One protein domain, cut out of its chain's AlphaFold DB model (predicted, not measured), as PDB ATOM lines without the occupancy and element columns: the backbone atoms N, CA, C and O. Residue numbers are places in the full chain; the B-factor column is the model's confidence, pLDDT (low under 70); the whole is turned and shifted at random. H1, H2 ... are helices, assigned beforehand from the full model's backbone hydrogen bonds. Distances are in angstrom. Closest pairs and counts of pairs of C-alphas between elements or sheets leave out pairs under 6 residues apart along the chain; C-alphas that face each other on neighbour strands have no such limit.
ATOM      1  N   ASP A  28     -51.278  64.425  88.526       93.94
ATOM      2  CA  ASP A  28     -52.422  63.541  88.732       93.94
ATOM      3  C   ASP A  28     -52.035  62.061  88.547       93.94
ATOM      4  O   ASP A  28     -50.994  61.718  87.977       93.94
ATOM      5  N   ALA A  29     -52.882  61.155  89.039       92.56
ATOM      6  CA  ALA A  29     -52.592  59.727  88.997       92.56
ATOM      7  C   ALA A  29     -52.385  59.200  87.566       92.56
ATOM      8  O   ALA A  29     -51.620  58.257  87.388       92.56
ATOM      9  N   ALA A  30     -53.030  59.769  86.542       93.62
ATOM     10  CA  ALA A  30     -52.835  59.328  85.162       93.62
ATOM     11  C   ALA A  30     -51.444  59.724  84.651       93.62
ATOM     12  O   ALA A  30     -50.710  58.853  84.191       93.62
ATOM     13  N   ALA A  31     -51.035  60.975  84.861       95.50
ATOM     14  CA  ALA A  31     -49.706  61.461  84.512       95.50
ATOM     15  C   ALA A  31     -48.594  60.679  85.230       95.50
ATOM     16  O   ALA A  31     -47.592  60.319  84.610       95.50
ATOM     17  N   GLN A  32     -48.785  60.345  86.512       96.62
ATOM     18  CA  GLN A  32     -47.848  59.485  87.243       96.62
ATOM     19  C   GLN A  32     -47.728  58.107  86.571       96.62
ATOM     20  O   GLN A  32     -46.620  57.632  86.327       96.62
ATOM     21  N   ARG A  33     -48.858  57.468  86.230       96.00
ATOM     22  CA  ARG A  33     -48.858  56.167  85.540       96.00
ATOM     23  C   ARG A  33     -48.162  56.236  84.184       96.00
ATOM     24  O   ARG A  33     -47.376  55.339  83.884       96.00
ATOM     25  N   ASP A  34     -48.411  57.275  83.396       97.06
ATOM     26  CA  ASP A  34     -47.823  57.432  82.063       97.06
ATOM     27  C   ASP A  34     -46.303  57.606  82.138       97.06
ATOM     28  O   ASP A  34     -45.558  56.967  81.390       97.06
ATOM     29  N   GLN A  35     -45.822  58.397  83.100       97.25
ATOM     30  CA  GLN A  35     -44.390  58.593  83.322       97.25
ATOM     31  C   GLN A  35     -43.695  57.300  83.755       97.25
ATOM     32  O   GLN A  35     -42.663  56.933  83.194       97.25
ATOM     33  N   LEU A  36     -44.274  56.568  84.707       98.00
ATOM     34  CA  LEU A  36     -43.713  55.297  85.166       98.00
ATOM     35  C   LEU A  36     -43.743  54.229  84.070       98.00
ATOM     36  O   LEU A  36     -42.767  53.503  83.888       98.00
ATOM     37  N   SER A  37     -44.834  54.155  83.307       98.31
ATOM     38  CA  SER A  37     -44.959  53.215  82.185       98.31
ATOM     39  C   SER A  37     -43.949  53.534  81.089       98.31
ATOM     40  O   SER A  37     -43.392  52.619  80.490       98.31
ATOM     41  N   SER A  38     -43.649  54.818  80.873       98.44
ATOM     42  CA  SER A  38     -42.596  55.253  79.955       98.44
ATOM     43  C   SER A  38     -41.205  54.817  80.417       98.44
ATOM     44  O   SER A  38     -40.434  54.318  79.602       98.44
ATOM     45  N   LEU A  39     -40.892  54.924  81.716       98.25
ATOM     46  CA  LEU A  39     -39.619  54.439  82.272       98.25
ATOM     47  C   LEU A  39     -39.458  52.926  82.088       98.25
ATOM     48  O   LEU A  39     -38.416  52.469  81.616       98.25
ATOM     49  N   VAL A  40     -40.497  52.154  82.423       98.56
ATOM     50  CA  VAL A  40     -40.481  50.696  82.249       98.56
ATOM     51  C   VAL A  40     -40.388  50.338  80.768       98.56
ATOM     52  O   VAL A  40     -39.505  49.579  80.384       98.56
ATOM     53  N   GLY A  41     -41.234  50.919  79.917       98.69
ATOM     54  CA  GLY A  41     -41.274  50.611  78.489       98.69
ATOM     55  C   GLY A  41     -39.985  50.951  77.750       98.69
ATOM     56  O   GLY A  41     -39.478  50.124  76.993       98.69
ATOM     57  N   ALA A  42     -39.399  52.123  78.002       98.56
ATOM     58  CA  ALA A  42     -38.111  52.481  77.415       98.56
ATOM     59  C   ALA A  42     -36.963  51.619  77.974       98.56
ATOM     60  O   ALA A  42     -36.063  51.250  77.221       98.56
ATOM     61  N   GLY A  43     -37.009  51.222  79.252       98.50
ATOM     62  CA  GLY A  43     -36.054  50.270  79.829       98.50
ATOM     63  C   GLY A  43     -36.114  48.888  79.166       98.50
ATOM     64  O   GLY A  43     -35.076  48.354  78.773       98.50
ATOM     65  N   LEU A  44     -37.321  48.342  78.975       98.62
ATOM     66  CA  LEU A  44     -37.552  47.090  78.241       98.62
ATOM     67  C   LEU A  44     -37.030  47.196  76.803       98.62
ATOM     68  O   LEU A  44     -36.253  46.351  76.356       98.62
ATOM     69  N   PHE A  45     -37.381  48.281  76.106       98.75
ATOM     70  CA  PHE A  45     -36.942  48.530  74.736       98.75
ATOM     71  C   PHE A  45     -35.412  48.586  74.622       98.75
ATOM     72  O   PHE A  45     -34.834  47.944  73.746       98.75
ATOM     73  N   LEU A  46     -34.736  49.309  75.524       98.69
ATOM     74  CA  LEU A  46     -33.275  49.380  75.553       98.69
ATOM     75  C   LEU A  46     -32.643  47.993  75.743       98.69
ATOM     76  O   LEU A  46     -31.689  47.648  75.038       98.69
ATOM     77  N   ARG A  47     -33.176  47.192  76.671       98.38
ATOM     78  CA  ARG A  47     -32.686  45.838  76.945       98.38
ATOM     79  C   ARG A  47     -32.810  44.937  75.716       98.38
ATOM     80  O   ARG A  47     -31.856  44.261  75.351       98.38
ATOM     81  N   GLU A  48     -33.973  44.954  75.073       98.12
ATOM     82  CA  GLU A  48     -34.332  44.015  74.003       98.12
ATOM     83  C   GLU A  48     -33.809  44.425  72.626       98.12
ATOM     84  O   GLU A  48     -33.581  43.570  71.773       98.12
ATOM     85  N   ARG A  49     -33.648  45.730  72.378       98.19
ATOM     86  CA  ARG A  49     -33.392  46.272  71.032       98.19
ATOM     87  C   ARG A  49     -32.104  47.080  70.923       98.19
ATOM     88  O   ARG A  49     -31.646  47.307  69.808       98.19
ATOM     89  N   CYS A  50     -31.514  47.494  72.045       98.25
ATOM     90  CA  CYS A  50     -30.338  48.369  72.076       98.25
ATOM     91  C   CYS A  50     -29.114  47.732  72.757       98.25
ATOM     92  O   CYS A  50     -28.212  48.454  73.178       98.25
ATOM     93  N   ASN A  51     -29.071  46.399  72.876       97.31
ATOM     94  CA  ASN A  51     -27.960  45.642  73.473       97.31
ATOM     95  C   ASN A  51     -27.617  46.046  74.924       97.31
ATOM     96  O   ASN A  51     -26.471  45.926  75.356       97.31
ATOM     97  N   ARG A  52     -28.600  46.522  75.700       97.31
ATOM     98  CA  ARG A  52     -28.415  46.910  77.109       97.31
ATOM     99  C   ARG A  52     -28.703  45.745  78.057       97.31
ATOM    100  O   ARG A  52     -29.647  45.787  78.842       97.31
ATOM    101  N   ALA A  53     -27.873  44.704  77.989       94.81
ATOM    102  CA  ALA A  53     -27.985  43.523  78.856       94.81
ATOM    103  C   ALA A  53     -27.737  43.822  80.352       94.81
ATOM    104  O   ALA A  53     -28.042  42.993  81.204       94.81
ATOM    105  N   ASP A  54     -27.206  45.005  80.681       95.25
ATOM    106  CA  ASP A  54     -27.062  45.488  82.056       95.25
ATOM    107  C   ASP A  54     -28.391  45.953  82.679       95.25
ATOM    108  O   ASP A  54     -28.471  46.117  83.898       95.25
ATOM    109  N   ILE A  55     -29.439  46.165  81.875       97.38
ATOM    110  CA  ILE A  55     -30.782  46.472  82.378       97.38
ATOM    111  C   ILE A  55     -31.421  45.173  82.892       97.38
ATOM    112  O   ILE A  55     -31.490  44.190  82.150       97.38
ATOM    113  N   PRO A  56     -31.918  45.146  84.141       96.38
ATOM    114  CA  PRO A  56     -32.399  43.918  84.754       96.38
ATOM    115  C   PRO A  56     -33.733  43.421  84.168       96.38
ATOM    116  O   PRO A  56     -34.388  44.070  83.346       96.38
ATOM    117  N   ALA A  57     -34.147  42.239  84.628       95.81
ATOM    118  CA  ALA A  57     -35.431  41.632  84.291       95.81
ATOM    119  C   ALA A  57     -36.635  42.487  84.738       95.81
ATOM    120  O   ALA A  57     -36.518  43.375  85.591       95.81
ATOM    121  N   ASP A  58     -37.798  42.167  84.168       96.62
ATOM    122  CA  ASP A  58     -39.054  42.919  84.276       96.62
ATOM    123  C   ASP A  58     -39.430  43.256  85.720       96.62
ATOM    124  O   ASP A  58     -39.755  44.407  86.016       96.62
ATOM    125  N   ASP A  59     -39.315  42.295  86.639       94.81
ATOM    126  CA  ASP A  59     -39.676  42.490  88.045       94.81
ATOM    127  C   ASP A  59     -38.833  43.572  88.725       94.81
ATOM    128  O   ASP A  59     -39.382  44.465  89.377       94.81
ATOM    129  N   LYS A  60     -37.503  43.538  88.550       96.56
ATOM    130  CA  LYS A  60     -36.587  44.514  89.167       96.56
ATOM    131  C   LYS A  60     -36.720  45.887  88.506       96.56
ATOM    132  O   LYS A  60     -36.747  46.893  89.211       96.56
ATOM    133  N   LEU A  61     -36.864  45.934  87.180       97.75
ATOM    134  CA  LEU A  61     -37.090  47.181  86.441       97.75
ATOM    135  C   LEU A  61     -38.395  47.865  86.881       97.75
ATOM    136  O   LEU A  61     -38.417  49.059  87.181       97.75
ATOM    137  N   THR A  62     -39.477  47.093  86.977       97.75
ATOM    138  CA  THR A  62     -40.799  47.598  87.368       97.75
ATOM    139  C   THR A  62     -40.837  47.985  88.846       97.75
ATOM    140  O   THR A  62     -41.436  48.996  89.208       97.75
ATOM    141  N   ALA A  63     -40.174  47.219  89.719       96.38
ATOM    142  CA  ALA A  63     -40.032  47.574  91.128       96.38
ATOM    143  C   ALA A  63     -39.300  48.910  91.316       96.38
ATOM    144  O   ALA A  63     -39.751  49.730  92.109       96.38
ATOM    145  N   ALA A  64     -38.233  49.161  90.557       96.88
ATOM    146  CA  ALA A  64     -37.507  50.423  90.629       96.88
ATOM    147  C   ALA A  64     -38.336  51.622  90.144       96.88
ATOM    148  O   ALA A  64     -38.244  52.702  90.721       96.88
ATOM    149  N   ALA A  65     -39.186  51.442  89.128       97.38
ATOM    150  CA  ALA A  65     -40.126  52.483  88.716       97.38
ATOM    151  C   ALA A  65     -41.142  52.807  89.829       97.38
ATOM    152  O   ALA A  65     -41.390  53.975  90.114       97.38
ATOM    153  N   LEU A  66     -41.681  51.803  90.527       96.62
ATOM    154  CA  LEU A  66     -42.543  52.053  91.692       96.62
ATOM    155  C   LEU A  66     -41.788  52.742  92.837       96.62
ATOM    156  O   LEU A  66     -42.310  53.679  93.431       96.62
ATOM    157  N   GLN A  67     -40.536  52.356  93.084       95.25
ATOM    158  CA  GLN A  67     -39.689  53.017  94.077       95.25
ATOM    159  C   GLN A  67     -39.420  54.491  93.713       95.25
ATOM    160  O   GLN A  67     -39.340  55.348  94.591       95.25
ATOM    161  N   GLU A  68     -39.306  54.819  92.423       95.00
ATOM    162  CA  GLU A  68     -39.200  56.201  91.943       95.00
ATOM    163  C   GLU A  68     -40.465  57.011  92.268       95.00
ATOM    164  O   GLU A  68     -40.370  58.187  92.623       95.00
ATOM    165  N   ALA A  69     -41.642  56.385  92.204       95.00
ATOM    166  CA  ALA A  69     -42.894  56.997  92.635       95.00
ATOM    167  C   ALA A  69     -42.899  57.249  94.153       95.00
ATOM    168  O   ALA A  69     -43.185  58.363  94.590       95.00
ATOM    169  N   GLU A  70     -42.497  56.257  94.952       93.69
ATOM    170  CA  GLU A  70     -42.411  56.370  96.415       93.69
ATOM    171  C   GLU A  70     -41.478  57.511  96.847       93.69
ATOM    172  O   GLU A  70     -41.859  58.347  97.667       93.69
ATOM    173  N   LYS A  71     -40.291  57.621  96.233       93.38
ATOM    174  CA  LYS A  71     -39.336  58.719  96.481       93.38
ATOM    175  C   LYS A  71     -39.928  60.103  96.198       93.38
ATOM    176  O   LYS A  71     -39.504  61.082  96.806       93.38
ATOM    177  N   LYS A  72     -40.888  60.198  95.272       93.38
ATOM    178  CA  LYS A  72     -41.595  61.442  94.924       93.38
ATOM    179  C   LYS A  72     -42.871  61.663  95.744       93.38
ATOM    180  O   LYS A  72     -43.558  62.656  95.514       93.38
ATOM    181  N   GLY A  73     -43.211  60.759  96.668       94.44
ATOM    182  CA  GLY A  73     -44.479  60.790  97.402       94.44
ATOM    183  C   GLY A  73     -45.697  60.558  96.502       94.44
ATOM    184  O   GLY A  73     -46.779  61.073  96.773       94.44
ATOM    185  N   TRP A  74     -45.513  59.851  95.386       94.88
ATOM    186  CA  TRP A  74     -46.563  59.561  94.418       94.88
ATOM    187  C   TRP A  74     -47.303  58.277  94.778       94.88
ATOM    188  O   TRP A  74     -46.725  57.327  95.298       94.88
ATOM    189  N   SER A  75     -48.589  58.245  94.439       89.56
ATOM    190  CA  SER A  75     -49.453  57.077  94.595       89.56
ATOM    191  C   SER A  75     -50.116  56.789  93.248       89.56
ATOM    192  O   SER A  75     -51.316  57.039  93.080       89.56
ATOM    193  N   PRO A  76     -49.341  56.307  92.257       84.25
ATOM    194  CA  PRO A  76     -49.875  55.972  90.950       84.25
ATOM    195  C   PRO A  76     -50.893  54.853  91.174       84.25
ATOM    196  O   PRO A  76     -50.560  53.828  91.757       84.25
ATOM    197  N   ALA A  77     -52.150  55.056  90.779       89.12
ATOM    198  CA  ALA A  77     -53.235  54.095  91.002       89.12
ATOM    199  C   ALA A  77     -53.079  52.845  90.104       89.12
ATOM    200  O   ALA A  77     -53.875  52.610  89.192       89.12
ATOM    201  N   LEU A  78     -51.992  52.099  90.308       91.38
ATOM    202  CA  LEU A  78     -51.626  50.857  89.650       91.38
ATOM    203  C   LEU A  78     -50.783  49.976  90.582       91.38
ATOM    204  O   LEU A  78     -50.066  50.458  91.454       91.38
ATOM    205  N   ASN A  79     -50.854  48.668  90.371       94.38
ATOM    206  CA  ASN A  79     -49.944  47.706  90.984       94.38
ATOM    207  C   ASN A  79     -48.793  47.344  90.026       94.38
ATOM    208  O   ASN A  79     -48.779  47.739  88.858       94.38
ATOM    209  N   ARG A  80     -47.826  46.552  90.508       95.38
ATOM    210  CA  ARG A  80     -46.651  46.136  89.721       95.38
ATOM    211  C   ARG A  80     -47.023  45.458  88.394       95.38
ATOM    212  O   ARG A  80     -46.446  45.801  87.370       95.38
ATOM    213  N   ALA A  81     -48.005  44.557  88.385       96.88
ATOM    214  CA  ALA A  81     -48.420  43.861  87.166       96.88
ATOM    215  C   ALA A  81     -49.064  44.814  86.143       96.88
ATOM    216  O   ALA A  81     -48.774  44.746  84.951       96.88
ATOM    217  N   GLN A  82     -49.897  45.748  86.612       97.88
ATOM    218  CA  GLN A  82     -50.504  46.777  85.766       97.88
ATOM    219  C   GLN A  82     -49.451  47.725  85.180       97.88
ATOM    220  O   GLN A  82     -49.561  48.096  84.011       97.88
ATOM    221  N   LEU A  83     -48.425  48.085  85.959       98.19
ATOM    222  CA  LEU A  83     -47.316  48.900  85.471       98.19
ATOM    223  C   LEU A  83     -46.507  48.171  84.402       98.19
ATOM    224  O   LEU A  83     -46.217  48.755  83.363       98.19
ATOM    225  N   LEU A  84     -46.184  46.895  84.626       98.56
ATOM    226  CA  LEU A  84     -45.465  46.095  83.640       98.56
ATOM    227  C   LEU A  84     -46.257  45.990  82.330       98.56
ATOM    228  O   LEU A  84     -45.718  46.279  81.267       98.56
ATOM    229  N   ALA A  85     -47.553  45.676  82.402       98.44
ATOM    230  CA  ALA A  85     -48.415  45.611  81.223       98.44
ATOM    231  C   ALA A  85     -48.519  46.964  80.488       98.44
ATOM    232  O   ALA A  85     -48.610  47.019  79.260       98.44
ATOM    233  N   ALA A  86     -48.511  48.085  81.214       98.38
ATOM    234  CA  ALA A  86     -48.461  49.411  80.608       98.38
ATOM    235  C   ALA A  86     -47.099  49.703  79.953       98.38
ATOM    236  O   ALA A  86     -47.065  50.172  78.817       98.38
ATOM    237  N   GLY A  87     -45.991  49.343  80.604       98.62
ATOM    238  CA  GLY A  87     -44.646  49.459  80.044       98.62
ATOM    239  C   GLY A  87     -44.441  48.608  78.791       98.62
ATOM    240  O   GLY A  87     -43.897  49.097  77.808       98.62
ATOM    241  N   GLN A  88     -44.952  47.376  78.760       98.69
ATOM    242  CA  GLN A  88     -44.916  46.515  77.570       98.69
ATOM    243  C   GLN A  88     -45.674  47.134  76.387       98.69
ATOM    244  O   GLN A  88     -45.194  47.088  75.255       98.69
ATOM    245  N   ARG A  89     -46.824  47.781  76.637       98.75
ATOM    246  CA  ARG A  89     -47.545  48.540  75.598       98.75
ATOM    247  C   ARG A  89     -46.711  49.705  75.067       98.75
ATOM    248  O   ARG A  89     -46.655  49.887  73.855       98.75
ATOM    249  N   VAL A  90     -46.029  50.447  75.941       98.75
ATOM    250  CA  VAL A  90     -45.100  51.510  75.522       98.75
ATOM    251  C   VAL A  90     -43.944  50.930  74.700       98.75
ATOM    252  O   VAL A  90     -43.657  51.437  73.623       98.75
ATOM    253  N   ALA A  91     -43.314  49.838  75.138       98.69
ATOM    254  CA  ALA A  91     -42.228  49.194  74.397       98.69
ATOM    255  C   ALA A  91     -42.672  48.738  72.993       98.69
ATOM    256  O   ALA A  91     -41.947  48.936  72.017       98.69
ATOM    257  N   ALA A  92     -43.889  48.197  72.868       98.69
ATOM    258  CA  ALA A  92     -44.475  47.832  71.582       98.69
ATOM    259  C   ALA A  92     -44.706  49.058  70.677       98.69
ATOM    260  O   ALA A  92     -44.395  49.007  69.488       98.69
ATOM    261  N   GLN A  93     -45.185  50.175  71.233       98.56
ATOM    262  CA  GLN A  93     -45.322  51.439  70.496       98.56
ATOM    263  C   GLN A  93     -43.961  51.968  70.029       98.56
ATOM    264  O   GLN A  93     -43.813  52.333  68.866       98.56
ATOM    265  N   LEU A  94     -42.939  51.930  70.891       98.50
ATOM    266  CA  LEU A  94     -41.568  52.302  70.534       98.50
ATOM    267  C   LEU A  94     -40.995  51.405  69.433       98.50
ATOM    268  O   LEU A  94     -40.232  51.878  68.594       98.50
ATOM    269  N   ALA A  95     -41.355  50.122  69.399       97.94
ATOM    270  CA  ALA A  95     -40.949  49.218  68.328       97.94
ATOM    271  C   ALA A  95     -41.655  49.511  66.993       97.94
ATOM    272  O   ALA A  95     -41.041  49.313  65.947       97.94
ATOM    273  N   ALA A  96     -42.905  49.980  67.030       98.19
ATOM    274  CA  ALA A  96     -43.701  50.314  65.848       98.19
ATOM    275  C   ALA A  96     -43.426  51.721  65.287       98.19
ATOM    276  O   ALA A  96     -43.694  51.974  64.115       98.19
ATOM    277  N   ASP A  97     -42.910  52.634  66.111       97.75
ATOM    278  CA  ASP A  97     -42.555  53.990  65.696       97.75
ATOM    279  C   ASP A  97     -41.510  53.993  64.558       97.75
ATOM    280  O   ASP A  97     -40.617  53.144  64.519       97.75
ATOM    281  N   ALA A  98     -41.585  54.955  63.639       98.19
ATOM    282  CA  ALA A  98     -40.736  54.990  62.444       98.19
ATOM    283  C   ALA A  98     -39.335  55.587  62.682       98.19
ATOM    284  O   ALA A  98     -38.489  55.517  61.788       98.19
ATOM    285  N   THR A  99     -39.062  56.157  63.864       98.25
ATOM    286  CA  THR A  99     -37.751  56.746  64.174       98.25
ATOM    287  C   THR A  99     -36.659  55.666  64.076       98.25
ATOM    288  O   THR A  99     -36.859  54.546  64.573       98.25
ATOM    289  N   PRO A 100     -35.499  55.947  63.451       98.62
ATOM    290  CA  PRO A 100     -34.411  54.983  63.328       98.62
ATOM    291  C   PRO A 100     -34.007  54.381  64.677       98.62
ATOM    292  O   PRO A 100     -33.889  55.084  65.682       98.62
ATOM    293  N   LEU A 101     -33.738  53.071  64.698       98.50
ATOM    294  CA  LEU A 101     -33.387  52.354  65.932       98.50
ATOM    295  C   LEU A 101     -32.209  53.014  66.663       98.50
ATOM    296  O   LEU A 101     -32.264  53.198  67.874       98.50
ATOM    297  N   GLN A 102     -31.174  53.415  65.923       98.25
ATOM    298  CA  GLN A 102     -29.994  54.062  66.493       98.25
ATOM    299  C   GLN A 102     -30.335  55.380  67.206       98.25
ATOM    300  O   GLN A 102     -29.767  55.671  68.259       98.25
ATOM    301  N   GLU A 103     -31.269  56.157  66.660       98.62
ATOM    302  CA  GLU A 103     -31.718  57.417  67.251       98.62
ATOM    303  C   GLU A 103     -32.510  57.162  68.536       98.62
ATOM    304  O   GLU A 103     -32.164  57.721  69.575       98.62
ATOM    305  N   LYS A 104     -33.463  56.216  68.519       98.50
ATOM    306  CA  LYS A 104     -34.189  55.782  69.728       98.50
ATOM    307  C   LYS A 104     -33.239  55.303  70.822       98.50
ATOM    308  O   LYS A 104     -33.346  55.724  71.970       98.50
ATOM    309  N   CYS A 105     -32.290  54.432  70.474       98.56
ATOM    310  CA  CYS A 105     -31.321  53.909  71.431       98.56
ATOM    311  C   CYS A 105     -30.450  55.028  72.015       98.56
ATOM    312  O   CYS A 105     -30.222  55.050  73.221       98.56
ATOM    313  N   SER A 106     -29.972  55.962  71.188       98.50
ATOM    314  CA  SER A 106     -29.184  57.113  71.643       98.50
ATOM    315  C   SER A 106     -29.987  58.010  72.593       98.50
ATOM    316  O   SER A 106     -29.527  58.312  73.698       98.50
ATOM    317  N   GLU A 107     -31.216  58.364  72.211       98.38
ATOM    318  CA  GLU A 107     -32.098  59.219  73.005       98.38
ATOM    319  C   GLU A 107     -32.435  58.588  74.355       98.38
ATOM    320  O   GLU A 107     -32.271  59.217  75.403       98.38
ATOM    321  N   PHE A 108     -32.864  57.325  74.357       98.44
ATOM    322  CA  PHE A 108     -33.241  56.637  75.587       98.44
ATOM    323  C   PHE A 108     -32.038  56.341  76.475       98.44
ATOM    324  O   PHE A 108     -32.139  56.509  77.686       98.44
ATOM    325  N   ASN A 109     -30.872  55.994  75.920       98.06
ATOM    326  CA  ASN A 109     -29.661  55.839  76.729       98.06
ATOM    327  C   ASN A 109     -29.303  57.130  77.477       98.06
ATOM    328  O   ASN A 109     -28.870  57.060  78.626       98.06
ATOM    329  N   ARG A 110     -29.500  58.297  76.851       98.12
ATOM    330  CA  ARG A 110     -29.233  59.597  77.476       98.12
ATOM    331  C   ARG A 110     -30.313  59.980  78.487       98.12
ATOM    332  O   ARG A 110     -29.993  60.303  79.628       98.12
ATOM    333  N   SER A 111     -31.579  59.946  78.081       97.19
ATOM    334  CA  SER A 111     -32.705  60.412  78.901       97.19
ATOM    335  C   SER A 111     -33.015  59.495  80.089       97.19
ATOM    336  O   SER A 111     -33.370  59.991  81.156       97.19
ATOM    337  N   LEU A 112     -32.818  58.175  79.961       96.94
ATOM    338  CA  LEU A 112     -33.023  57.228  81.062       96.94
ATOM    339  C   LEU A 112     -31.786  57.050  81.953       96.94
ATOM    340  O   LEU A 112     -31.885  56.351  82.960       96.94
ATOM    341  N   ALA A 113     -30.634  57.657  81.646       96.38
ATOM    342  CA  ALA A 113     -29.403  57.439  82.412       96.38
ATOM    343  C   ALA A 113     -29.575  57.589  83.943       96.38
ATOM    344  O   ALA A 113     -29.124  56.689  84.657       96.38
ATOM    345  N   PRO A 114     -30.274  58.619  84.475       95.94
ATOM    346  CA  PRO A 114     -30.506  58.734  85.918       95.94
ATOM    347  C   PRO A 114     -31.342  57.579  86.484       95.94
ATOM    348  O   PRO A 114     -31.026  57.036  87.539       95.94
ATOM    349  N   PHE A 115     -32.381  57.165  85.756       96.44
ATOM    350  CA  PHE A 115     -33.250  56.061  86.155       96.44
ATOM    351  C   PHE A 115     -32.533  54.705  86.096       96.44
ATOM    352  O   PHE A 115     -32.774  53.850  86.941       96.44
ATOM    353  N   LEU A 116     -31.632  54.491  85.135       94.94
ATOM    354  CA  LEU A 116     -30.876  53.239  85.030       94.94
ATOM    355  C   LEU A 116     -29.724  53.165  86.037       94.94
ATOM    356  O   LEU A 116     -29.355  52.073  86.461       94.94
ATOM    357  N   ALA A 117     -29.160  54.306  86.444       92.88
ATOM    358  CA  ALA A 117     -28.074  54.350  87.420       92.88
ATOM    359  C   ALA A 117     -28.479  53.775  88.787       92.88
ATOM    360  O   ALA A 117     -27.651  53.157  89.444       92.88
TER     361      ALA A 117
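This is residues 28 to 117 of the 120 residues of the protein "Pullulanase" of Serratia marcescens (UniProt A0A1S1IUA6). One long helix, H1, runs through the core, and three other helices pack round it: H2 folds back along it as a helical hairpin, H3 crosses it very closely as an X, and H4 packs on its later part, residues 42 to 49. The short last helix, H5, lies near H1 and H2. The printed part has 90 residues with five named helices, in the order H1, H2, H3, H4, H5, and no named strand, and the class is all helix. The whole is compact, with a radius of gyration of the C-alphas of 12.4 A and spans of 35 by 24 by 19 A.

H1, residues 29 to 49, is the hub, touching three other helices. H3, residues 80 to 96, touches it with 31 pairs of C-alphas within 8 A. The closest C-alphas of the two, those of Gly 41 and Gly 87, are 3.9 A apart. H1 and H3 run the same way at a steep tilt of 59 degrees. H2, residues 58 to 71, touches H1, closest at the C-alphas of Leu 36 and Ala 65, 5.8 A apart. H1 and H2 form a helical hairpin, running opposite ways at a tilt of 35.3 degrees, only just steep. H3 touches H2 with residues 80 to 84 alone, closest at the C-alphas of Thr 62 and Leu 84, 6.2 A apart; at 70.1 degrees the two are only just about perpendicular. H4, residues 101 to 111, touches H1, which meets it with residues 42 to 49 alone. Their closest C-alphas, those of Leu 46 and Cys 105, are 6.4 A apart, and they run opposite ways at a steep tilt of 53 degrees. H5, residues 113 to 117, is close to H1 but not clearly touching, with the C-alphas of Leu 39 and Phe 115 7.6 A apart. H2 and H5 are near each other. H4 and H5 meet only through their link. H2 and H4 are apart, as are H3 and H5; H3 and H4 are only just apart, 8.2 A at the closest. In H1, H2, H3, H4 and H5 every O i to N i+4 pair is within hydrogen-bond range.

H1 begins at C-alpha 29, (-52.592, 59.727, 88.997), and measures 29.5 A from first to last C-alpha. H3 measures 24.4 A, H2 20.0 A, H4 15.3 A and H5 6.0 A. H5 ends at C-alpha 117, (-28.074, 54.350, 87.420).

The two C-alphas farthest apart, those of Gly 73 and Pro 100, are 36.0 A apart. The printed part has no cut and no long link. The mean pLDDT of the printed part is 96.7, and no printed residue is under 70.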